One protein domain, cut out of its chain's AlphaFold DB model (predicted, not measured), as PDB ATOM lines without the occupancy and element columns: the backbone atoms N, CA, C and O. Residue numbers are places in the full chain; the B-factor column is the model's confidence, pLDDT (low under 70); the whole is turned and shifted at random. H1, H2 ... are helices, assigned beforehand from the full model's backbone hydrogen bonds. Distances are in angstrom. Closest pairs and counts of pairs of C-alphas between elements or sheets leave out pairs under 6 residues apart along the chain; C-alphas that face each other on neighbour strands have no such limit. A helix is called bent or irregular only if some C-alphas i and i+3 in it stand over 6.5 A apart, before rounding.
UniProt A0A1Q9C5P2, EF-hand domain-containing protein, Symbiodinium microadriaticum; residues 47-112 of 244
ATOM      1  N   ALA A  47      29.246 -19.835 -45.132       56.28
ATOM      2  CA  ALA A  47      29.018 -19.997 -43.693       56.28
ATOM      3  C   ALA A  47      28.489 -18.708 -43.034       56.28
ATOM      4  O   ALA A  47      27.596 -18.768 -42.185       56.28
ATOM      5  N   HIS A  48      28.993 -17.545 -43.460       56.97
ATOM      6  CA  HIS A  48      28.543 -16.240 -42.973       56.97
ATOM      7  C   HIS A  48      27.162 -15.860 -43.537       56.97
ATOM      8  O   HIS A  48      26.307 -15.354 -42.810       56.97
ATOM      9  N   GLU A  49      26.887 -16.164 -44.810       59.34
ATOM     10  CA  GLU A  49      25.570 -15.919 -45.418       59.34
ATOM     11  C   GLU A  49      24.458 -16.792 -44.824       59.34
ATOM     12  O   GLU A  49      23.333 -16.324 -44.631       59.34
ATOM     13  N   VAL A  50      24.769 -18.050 -44.498       55.84
ATOM     14  CA  VAL A  50      23.811 -18.998 -43.914       55.84
ATOM     15  C   VAL A  50      23.456 -18.640 -42.471       55.84
ATOM     16  O   VAL A  50      22.310 -18.836 -42.065       55.84
ATOM     17  N   THR A  51      24.399 -18.095 -41.700       57.88
ATOM     18  CA  THR A  51      24.194 -17.816 -40.269       57.88
ATOM     19  C   THR A  51      23.785 -16.373 -39.971       57.88
ATOM     20  O   THR A  51      22.989 -16.163 -39.059       57.88
ATOM     21  N   PHE A  52      24.264 -15.391 -40.744       58.09
ATOM     22  CA  PHE A  52      24.059 -13.964 -40.465       58.09
ATOM     23  C   PHE A  52      23.157 -13.249 -41.488       58.09
ATOM     24  O   PHE A  52      22.436 -12.326 -41.115       58.09
ATOM     25  N   ALA A  53      23.154 -13.671 -42.760       58.38
ATOM     26  CA  ALA A  53      22.452 -12.968 -43.849       58.38
ATOM     27  C   ALA A  53      21.083 -13.564 -44.238       58.38
ATOM     28  O   ALA A  53      20.432 -13.058 -45.148       58.38
ATOM     29  N   GLY A  54      20.616 -14.623 -43.565       59.69
ATOM     30  CA  GLY A  54      19.257 -15.149 -43.761       59.69
ATOM     31  C   GLY A  54      19.014 -15.876 -45.092       59.69
ATOM     32  O   GLY A  54      17.862 -16.134 -45.426       59.69
ATOM     33  N   CYS A  55      20.065 -16.255 -45.831       64.19
ATOM     34  CA  CYS A  55      19.961 -16.980 -47.109       64.19
ATOM     35  C   CYS A  55      19.855 -18.513 -46.966       64.19
ATOM     36  O   CYS A  55      19.861 -19.231 -47.967       64.19
ATOM     37  N   TRP A  56      19.693 -19.035 -45.741       67.00
ATOM     38  CA  TRP A  56      19.402 -20.454 -45.491       67.00
ATOM     39  C   TRP A  56      18.188 -21.017 -46.274       67.00
ATOM     40  O   TRP A  56      18.251 -22.192 -46.644       67.00
ATOM     41  N   PRO A  57      17.135 -20.242 -46.632       64.50
ATOM     42  CA  PRO A  57      16.021 -20.754 -47.436       64.50
ATOM     43  C   PRO A  57      16.441 -21.231 -48.833       64.50
ATOM     44  O   PRO A  57      15.874 -22.192 -49.344       64.50
ATOM     45  N   SER A  58      17.482 -20.642 -49.429       68.25
ATOM     46  CA  SER A  58      17.999 -21.047 -50.746       68.25
ATOM     47  C   SER A  58      18.595 -22.459 -50.742       68.25
ATOM     48  O   SER A  58      18.572 -23.138 -51.765       68.25
ATOM     49  N   TYR A  59      19.090 -22.920 -49.588       69.19
ATOM     50  CA  TYR A  59      19.603 -24.280 -49.394       69.19
ATOM     51  C   TYR A  59      18.500 -25.274 -49.014       69.19
ATOM     52  O   TYR A  59      18.611 -26.460 -49.320       69.19
ATOM     53  N   VAL A  60      17.424 -24.797 -48.380       67.19
ATOM     54  CA  VAL A  60      16.264 -25.620 -48.002       67.19
ATOM     55  C   VAL A  60      15.320 -25.852 -49.188       67.19
ATOM     56  O   VAL A  60      14.746 -26.933 -49.291       67.19
ATOM     57  N   ASN A  61      15.211 -24.904 -50.124       68.88
ATOM     58  CA  ASN A  61      14.357 -25.011 -51.315       68.88
ATOM     59  C   ASN A  61      14.575 -26.294 -52.155       68.88
ATOM     60  O   ASN A  61      13.596 -26.998 -52.396       68.88
ATOM     61  N   PRO A  62      15.804 -26.690 -52.547       69.25
ATOM     62  CA  PRO A  62      16.008 -27.936 -53.297       69.25
ATOM     63  C   PRO A  62      15.798 -29.208 -52.453       69.25
ATOM     64  O   PRO A  62      15.529 -30.274 -53.013       69.25
ATOM     65  N   LEU A  63      15.902 -29.121 -51.116       64.88
ATOM     66  CA  LEU A  63      15.561 -30.223 -50.204       64.88
ATOM     67  C   LEU A  63      14.043 -30.406 -50.071       64.88
ATOM     68  O   LEU A  63      13.574 -31.541 -50.008       64.88
ATOM     69  N   TYR A  64      13.284 -29.309 -50.052       65.31
ATOM     70  CA  TYR A  64      11.823 -29.316 -49.972       65.31
ATOM     71  C   TYR A  64      11.174 -29.972 -51.199       65.31
ATOM     72  O   TYR A  64      10.218 -30.729 -51.062       65.31
ATOM     73  N   GLU A  65      11.723 -29.733 -52.393       70.75
ATOM     74  CA  GLU A  65      11.160 -30.253 -53.647       70.75
ATOM     75  C   GLU A  65      11.355 -31.769 -53.839       70.75
ATOM     76  O   GLU A  65      10.625 -32.380 -54.616       70.75
ATOM     77  N   ASN A  66      12.300 -32.398 -53.126       66.38
ATOM     78  CA  ASN A  66      12.689 -33.795 -53.367       66.38
ATOM     79  C   ASN A  66      12.486 -34.741 -52.164       66.38
ATOM     80  O   ASN A  66      12.556 -35.960 -52.338       66.38
ATOM     81  N   ILE A  67      12.244 -34.232 -50.946       70.81
ATOM     82  CA  ILE A  67      12.178 -35.019 -49.696       70.81
ATOM     83  C   ILE A  67      10.950 -34.637 -48.845       70.81
ATOM     84  O   ILE A  67      10.448 -33.520 -48.890       70.81
ATOM     85  N   SER A  68      10.457 -35.589 -48.038       77.12
ATOM     86  CA  SER A  68       9.293 -35.423 -47.150       77.12
ATOM     87  C   SER A  68       9.365 -34.166 -46.263       77.12
ATOM     88  O   SER A  68      10.368 -33.900 -45.596       77.12
ATOM     89  N   HIS A  69       8.244 -33.440 -46.202       78.56
ATOM     90  CA  HIS A  69       8.059 -32.150 -45.525       78.56
ATOM     91  C   HIS A  69       8.514 -32.147 -44.056       78.56
ATOM     92  O   HIS A  69       9.014 -31.136 -43.561       78.56
ATOM     93  N   TRP A  70       8.393 -33.284 -43.361       81.06
ATOM     94  CA  TRP A  70       8.799 -33.410 -41.960       81.06
ATOM     95  C   TRP A  70      10.302 -33.202 -41.745       81.06
ATOM     96  O   TRP A  70      10.695 -32.554 -40.776       81.06
ATOM     97  N   TYR A  71      11.148 -33.680 -42.660       80.12
ATOM     98  CA  TYR A  71      12.600 -33.523 -42.544       80.12
ATOM     99  C   TYR A  71      13.037 -32.060 -42.656       80.12
ATOM    100  O   TYR A  71      13.963 -31.644 -41.961       80.12
ATOM    101  N   SER A  72      12.331 -31.261 -43.463       77.31
ATOM    102  CA  SER A  72      12.609 -29.827 -43.606       77.31
ATOM    103  C   SER A  72      12.377 -29.073 -42.294       77.31
ATOM    104  O   SER A  72      13.194 -28.244 -41.908       77.31
ATOM    105  N   VAL A  73      11.313 -29.408 -41.554       82.00
ATOM    106  CA  VAL A  73      11.015 -28.784 -40.251       82.00
ATOM    107  C   VAL A  73      12.099 -29.107 -39.219       82.00
ATOM    108  O   VAL A  73      12.580 -28.200 -38.538       82.00
ATOM    109  N   PHE A  74      12.529 -30.371 -39.134       85.62
ATOM    110  CA  PHE A  74      13.624 -30.772 -38.241       85.62
ATOM    111  C   PHE A  74      14.941 -30.071 -38.589       85.62
ATOM    112  O   PHE A  74      15.645 -29.609 -37.692       85.62
ATOM    113  N   PHE A  75      15.258 -29.946 -39.879       81.38
ATOM    114  CA  PHE A  75      16.468 -29.270 -40.333       81.38
ATOM    115  C   PHE A  75      16.444 -27.767 -40.021       81.38
ATOM    116  O   PHE A  75      17.415 -27.234 -39.489       81.38
ATOM    117  N   CYS A  76      15.318 -27.089 -40.255       81.12
ATOM    118  CA  CYS A  76      15.154 -25.680 -39.892       81.12
ATOM    119  C   CYS A  76      15.290 -25.454 -38.382       81.12
ATOM    120  O   CYS A  76      15.984 -24.529 -37.966       81.12
ATOM    121  N   ALA A  77      14.672 -26.304 -37.556       85.62
ATOM    122  CA  ALA A  77      14.788 -26.227 -36.100       85.62
ATOM    123  C   ALA A  77      16.231 -26.453 -35.620       85.62
ATOM    124  O   ALA A  77      16.698 -25.779 -34.705       85.62
ATOM    125  N   TYR A  78      16.958 -27.369 -36.264       85.88
ATOM    126  CA  TYR A  78      18.375 -27.590 -35.994       85.88
ATOM    127  C   TYR A  78      19.219 -26.352 -36.332       85.88
ATOM    128  O   TYR A  78      20.003 -25.901 -35.500       85.88
ATOM    129  N   VAL A  79      19.028 -25.759 -37.515       83.56
ATOM    130  CA  VAL A  79      19.778 -24.567 -37.943       83.56
ATOM    131  C   VAL A  79      19.501 -23.378 -37.023       83.56
ATOM    132  O   VAL A  79      20.443 -22.723 -36.576       83.56
ATOM    133  N   THR A  80      18.238 -23.110 -36.677       83.56
ATOM    134  CA  THR A  80      17.896 -22.005 -35.765       83.56
ATOM    135  C   THR A  80      18.444 -22.231 -34.363       83.56
ATOM    136  O   THR A  80      18.934 -21.285 -33.748       83.56
ATOM    137  N   PHE A  81      18.437 -23.473 -33.872       89.50
ATOM    138  CA  PHE A  81      19.039 -23.822 -32.589       89.50
ATOM    139  C   PHE A  81      20.552 -23.585 -32.581       89.50
ATOM    140  O   PHE A  81      21.064 -22.959 -31.654       89.50
ATOM    141  N   VAL A  82      21.269 -24.026 -33.620       87.06
ATOM    142  CA  VAL A  82      22.725 -23.834 -33.729       87.06
ATOM    143  C   VAL A  82      23.075 -22.350 -33.826       87.06
ATOM    144  O   VAL A  82      23.947 -21.887 -33.093       87.06
ATOM    145  N   VAL A  83      22.368 -21.578 -34.658       84.62
ATOM    146  CA  VAL A  83      22.574 -20.123 -34.761       84.62
ATOM    147  C   VAL A  83      22.288 -19.440 -33.422       84.62
ATOM    148  O   VAL A  83      23.086 -18.626 -32.964       84.62
ATOM    149  N   PHE A  84      21.196 -19.804 -32.745       87.00
ATOM    150  CA  PHE A  84      20.871 -19.259 -31.430       87.00
ATOM    151  C   PHE A  84      21.948 -19.594 -30.390       87.00
ATOM    152  O   PHE A  84      22.370 -18.707 -29.650       87.00
ATOM    153  N   ALA A  85      22.435 -20.836 -30.356       92.00
ATOM    154  CA  ALA A  85      23.496 -21.264 -29.449       92.00
ATOM    155  C   ALA A  85      24.795 -20.481 -29.687       92.00
ATOM    156  O   ALA A  85      25.361 -19.938 -28.739       92.00
ATOM    157  N   VAL A  86      25.226 -20.345 -30.946       91.12
ATOM    158  CA  VAL A  86      26.426 -19.575 -31.311       91.12
ATOM    159  C   VAL A  86      26.277 -18.104 -30.915       91.12
ATOM    160  O   VAL A  86      27.162 -17.558 -30.258       91.12
ATOM    161  N   MET A  87      25.134 -17.475 -31.207       86.44
ATOM    162  CA  MET A  87      24.871 -16.084 -30.816       86.44
ATOM    163  C   MET A  87      24.904 -15.888 -29.296       86.44
ATOM    164  O   MET A  87      25.417 -14.876 -28.812       86.44
ATOM    165  N   ARG A  88      24.389 -16.851 -28.522       92.38
ATOM    166  CA  ARG A  88      24.428 -16.803 -27.052       92.38
ATOM    167  C   ARG A  88      25.844 -16.942 -26.512       92.38
ATOM    168  O   ARG A  88      26.194 -16.193 -25.606       92.38
ATOM    169  N   VAL A  89      26.656 -17.829 -27.087       95.69
ATOM    170  CA  VAL A  89      28.071 -17.983 -26.712       95.69
ATOM    171  C   VAL A  89      28.842 -16.694 -26.985       95.69
ATOM    172  O   VAL A  89      29.521 -16.196 -26.094       95.69
ATOM    173  N   ILE A  90      28.675 -16.107 -28.172       94.12
ATOM    174  CA  ILE A  90      29.329 -14.842 -28.537       94.12
ATOM    175  C   ILE A  90      28.912 -13.720 -27.578       94.12
ATOM    176  O   ILE A  90      29.760 -13.017 -27.036       94.12
ATOM    177  N   THR A  91      27.610 -13.592 -27.301       92.94
ATOM    178  CA  THR A  91      27.096 -12.587 -26.355       92.94
ATOM    179  C   THR A  91      27.683 -12.783 -24.954       92.94
ATOM    180  O   THR A  91      28.049 -11.812 -24.303       92.94
ATOM    181  N   ALA A  92      27.803 -14.030 -24.487       94.75
ATOM    182  CA  ALA A  92      28.378 -14.331 -23.180       94.75
ATOM    183  C   ALA A  92      29.863 -13.949 -23.091       94.75
ATOM    184  O   ALA A  92      30.283 -13.412 -22.068       94.75
ATOM    185  N   ILE A  93      30.641 -14.175 -24.156       94.25
ATOM    186  CA  ILE A  93      32.054 -13.774 -24.216       94.25
ATOM    187  C   ILE A  93      32.174 -12.248 -24.160       94.25
ATOM    188  O   ILE A  93      32.917 -11.739 -23.328       94.25
ATOM    189  N   PHE A  94      31.380 -11.516 -24.946       94.06
ATOM    190  CA  PHE A  94      31.397 -10.050 -24.908       94.06
ATOM    191  C   PHE A  94      30.985  -9.483 -23.547       94.06
ATOM    192  O   PHE A  94      31.597  -8.530 -23.069       94.06
ATOM    193  N   ILE A  95      29.969 -10.065 -22.900       93.75
ATOM    194  CA  ILE A  95      29.576  -9.663 -21.542       93.75
ATOM    195  C   ILE A  95      30.723  -9.920 -20.567       93.75
ATOM    196  O   ILE A  95      31.002  -9.057 -19.741       93.75
ATOM    197  N   LYS A  96      31.398 -11.071 -20.667       90.56
ATOM    198  CA  LYS A  96      32.545 -11.390 -19.816       90.56
ATOM    199  C   LYS A  96      33.668 -10.368 -19.996       90.56
ATOM    200  O   LYS A  96      34.104  -9.808 -19.006       90.56
ATOM    201  N   GLU A  97      34.066 -10.070 -21.230       88.44
ATOM    202  CA  GLU A  97      35.100  -9.061 -21.508       88.44
ATOM    203  C   GLU A  97      34.700  -7.670 -20.999       88.44
ATOM    204  O   GLU A  97      35.520  -6.957 -20.430       88.44
ATOM    205  N   THR A  98      33.424  -7.298 -21.142       88.44
ATOM    206  CA  THR A  98      32.908  -6.013 -20.645       88.44
ATOM    207  C   THR A  98      32.928  -5.948 -19.115       88.44
ATOM    208  O   THR A  98      33.259  -4.911 -18.545       88.44
ATOM    209  N   LEU A  99      32.561  -7.041 -18.439       86.38
ATOM    210  CA  LEU A  99      32.575  -7.130 -16.978       86.38
ATOM    211  C   LEU A  99      33.999  -7.198 -16.420       86.38
ATOM    212  O   LEU A  99      34.262  -6.557 -15.408       86.38
ATOM    213  N   ASP A 100      34.903  -7.928 -17.078       83.94
ATOM    214  CA  ASP A 100      36.313  -8.025 -16.690       83.94
ATOM    215  C   ASP A 100      36.993  -6.648 -16.829       83.94
ATOM    216  O   ASP A 100      37.638  -6.197 -15.886       83.94
ATOM    217  N   ALA A 101      36.751  -5.917 -17.925       79.44
ATOM    218  CA  ALA A 101      37.245  -4.545 -18.094       79.44
ATOM    219  C   ALA A 101      36.676  -3.575 -17.039       79.44
ATOM    220  O   ALA A 101      37.404  -2.750 -16.495       79.44
ATOM    221  N   ALA A 102      35.389  -3.701 -16.696       75.25
ATOM    222  CA  ALA A 102      34.781  -2.901 -15.630       75.25
ATOM    223  C   ALA A 102      35.311  -3.263 -14.226       75.25
ATOM    224  O   ALA A 102      35.303  -2.424 -13.324       75.25
ATOM    225  N   GLY A 103      35.740  -4.512 -14.019       72.19
ATOM    226  CA  GLY A 103      36.359  -4.977 -12.777       72.19
ATOM    227  C   GLY A 103      37.802  -4.500 -12.622       72.19
ATOM    228  O   GLY A 103      38.194  -4.085 -11.529       72.19
ATOM    229  N   GLU A 104      38.566  -4.490 -13.716       66.19
ATOM    230  CA  GLU A 104      39.951  -4.010 -13.746       66.19
ATOM    231  C   GLU A 104      40.039  -2.529 -13.356       66.19
ATOM    232  O   GLU A 104      40.895  -2.160 -12.553       66.19
ATOM    233  N   ASP A 105      39.078  -1.701 -13.779       66.88
ATOM    234  CA  ASP A 105      38.981  -0.303 -13.339       66.88
ATOM    235  C   ASP A 105      38.888  -0.179 -11.807       66.88
ATOM    236  O   ASP A 105      39.469   0.729 -11.213       66.88
ATOM    237  N   HIS A 106      38.197  -1.099 -11.127       66.44
ATOM    238  CA  HIS A 106      38.057  -1.041  -9.672       66.44
ATOM    239  C   HIS A 106      39.338  -1.480  -8.945       66.44
ATOM    240  O   HIS A 106      39.732  -0.847  -7.960       66.44
ATOM    241  N   GLU A 107      40.007  -2.535  -9.415       68.94
ATOM    242  CA  GLU A 107      41.265  -3.010  -8.824       68.94
ATOM    243  C   GLU A 107      42.424  -2.039  -9.079       68.94
ATOM    244  O   GLU A 107      43.175  -1.716  -8.152       68.94
ATOM    245  N   VAL A 108      42.528  -1.491 -10.293       69.56
ATOM    246  CA  VAL A 108      43.539  -0.486 -10.646       69.56
ATOM    247  C   VAL A 108      43.350   0.763  -9.790       69.56
ATOM    248  O   VAL A 108      44.294   1.184  -9.118       69.56
ATOM    249  N   VAL A 109      42.127   1.294  -9.690       69.19
ATOM    250  CA  VAL A 109      41.841   2.473  -8.853       69.19
ATOM    251  C   VAL A 109      42.121   2.204  -7.370       69.19
ATOM    252  O   VAL A 109      42.589   3.096  -6.657       69.19
ATOM    253  N   MET A 110      41.864   0.991  -6.873       69.25
ATOM    254  CA  MET A 110      42.183   0.629  -5.489       69.25
ATOM    255  C   MET A 110      43.699   0.590  -5.254       69.25
ATOM    256  O   MET A 110      44.183   1.174  -4.282       69.25
ATOM    257  N   SER A 111      44.457   0.006  -6.184       72.44
ATOM    258  CA  SER A 111      45.921  -0.050  -6.113       72.44
ATOM    259  C   SER A 111      46.571   1.341  -6.178       72.44
ATOM    260  O   SER A 111      47.525   1.627  -5.450       72.44
ATOM    261  N   GLU A 112      46.018   2.261  -6.974       74.81
ATOM    262  CA  GLU A 112      46.502   3.640  -7.079       74.81
ATOM    263  C   GLU A 112      46.261   4.437  -5.789       74.81
ATOM    264  O   GLU A 112      47.129   5.201  -5.345       74.81
TER     265      GLU A 112
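This is residues 47 to 112 of the 244 residues of the protein "EF-hand domain-containing protein" of Symbiodinium microadriaticum (UniProt A0A1Q9C5P2). The model is a hook: one long helix, H3, makes the shaft and the longest axis, and the shorter stretch before it, with H1 and H2, folds back beside the first part of that shaft. Residues 88 to 112, the far part of H3, stick out alone, and the turn at residues 65 to 70 also stands free. The printed part has 66 residues with three named helices, in the order H1, H2, H3, and no named strand; the class is all helix. The whole is extended, with a radius of gyration of the C-alphas of 20.3 A, and the C-alphas span 68 by 19 by 11 A.

H1, residues 47 to 51, and H2, residues 56 to 64, are close but not clearly touching; their closest C-alphas, those of Val 50 and Trp 56, are 4.9 A apart. H1 is also close to but not clearly touching H3, residues 69 to 112, and here the closest C-alphas are those of Thr 51 and Val 83, 6.2 A apart. H2 and H3 form a helical hairpin and run opposite ways at a shallow tilt of 21 degrees. They only just touch, with 3 pairs of C-alphas within 8 A, and H3 touches H2 with residue 72 alone. The closest C-alphas of the two are those of Tyr 64 and Ser 72, 6.4 A apart. In H1 every O i to N i+4 pair is within hydrogen-bond range; in H2 3 of 5 are, and in H3 38 of 40.

H1 has five residues, Ala 47 to Thr 51, and begins at C-alpha 47 at (29.018, -19.997, -43.693). H2, Trp 56 to Tyr 64, measures 12.5 A from first to last C-alpha and ends at (11.823, -29.316, -49.972). H2 is neither bent nor irregular, but only just: C-alphas 59 and 62 are 6.4 A apart. H3, His 69 to Glu 112, has 44 residues and measures 65.1 A; it is not bent, and its last C-alpha is at (46.502, 3.640, -7.079).

The two C-alphas farthest apart are those of Asn 66 and Glu 112, 68.5 A. Without the stretches that stand free, the body has 35 residues and spans 27 by 18 by 11 A. The printed part has no cut, and the links from H1 to H2 and from H2 to H3 are both tight, with 4 residues each. The mean pLDDT of the printed part is 76.7; it is under 70 at residues 47 to 64, residue 66 and residues 104 to 110.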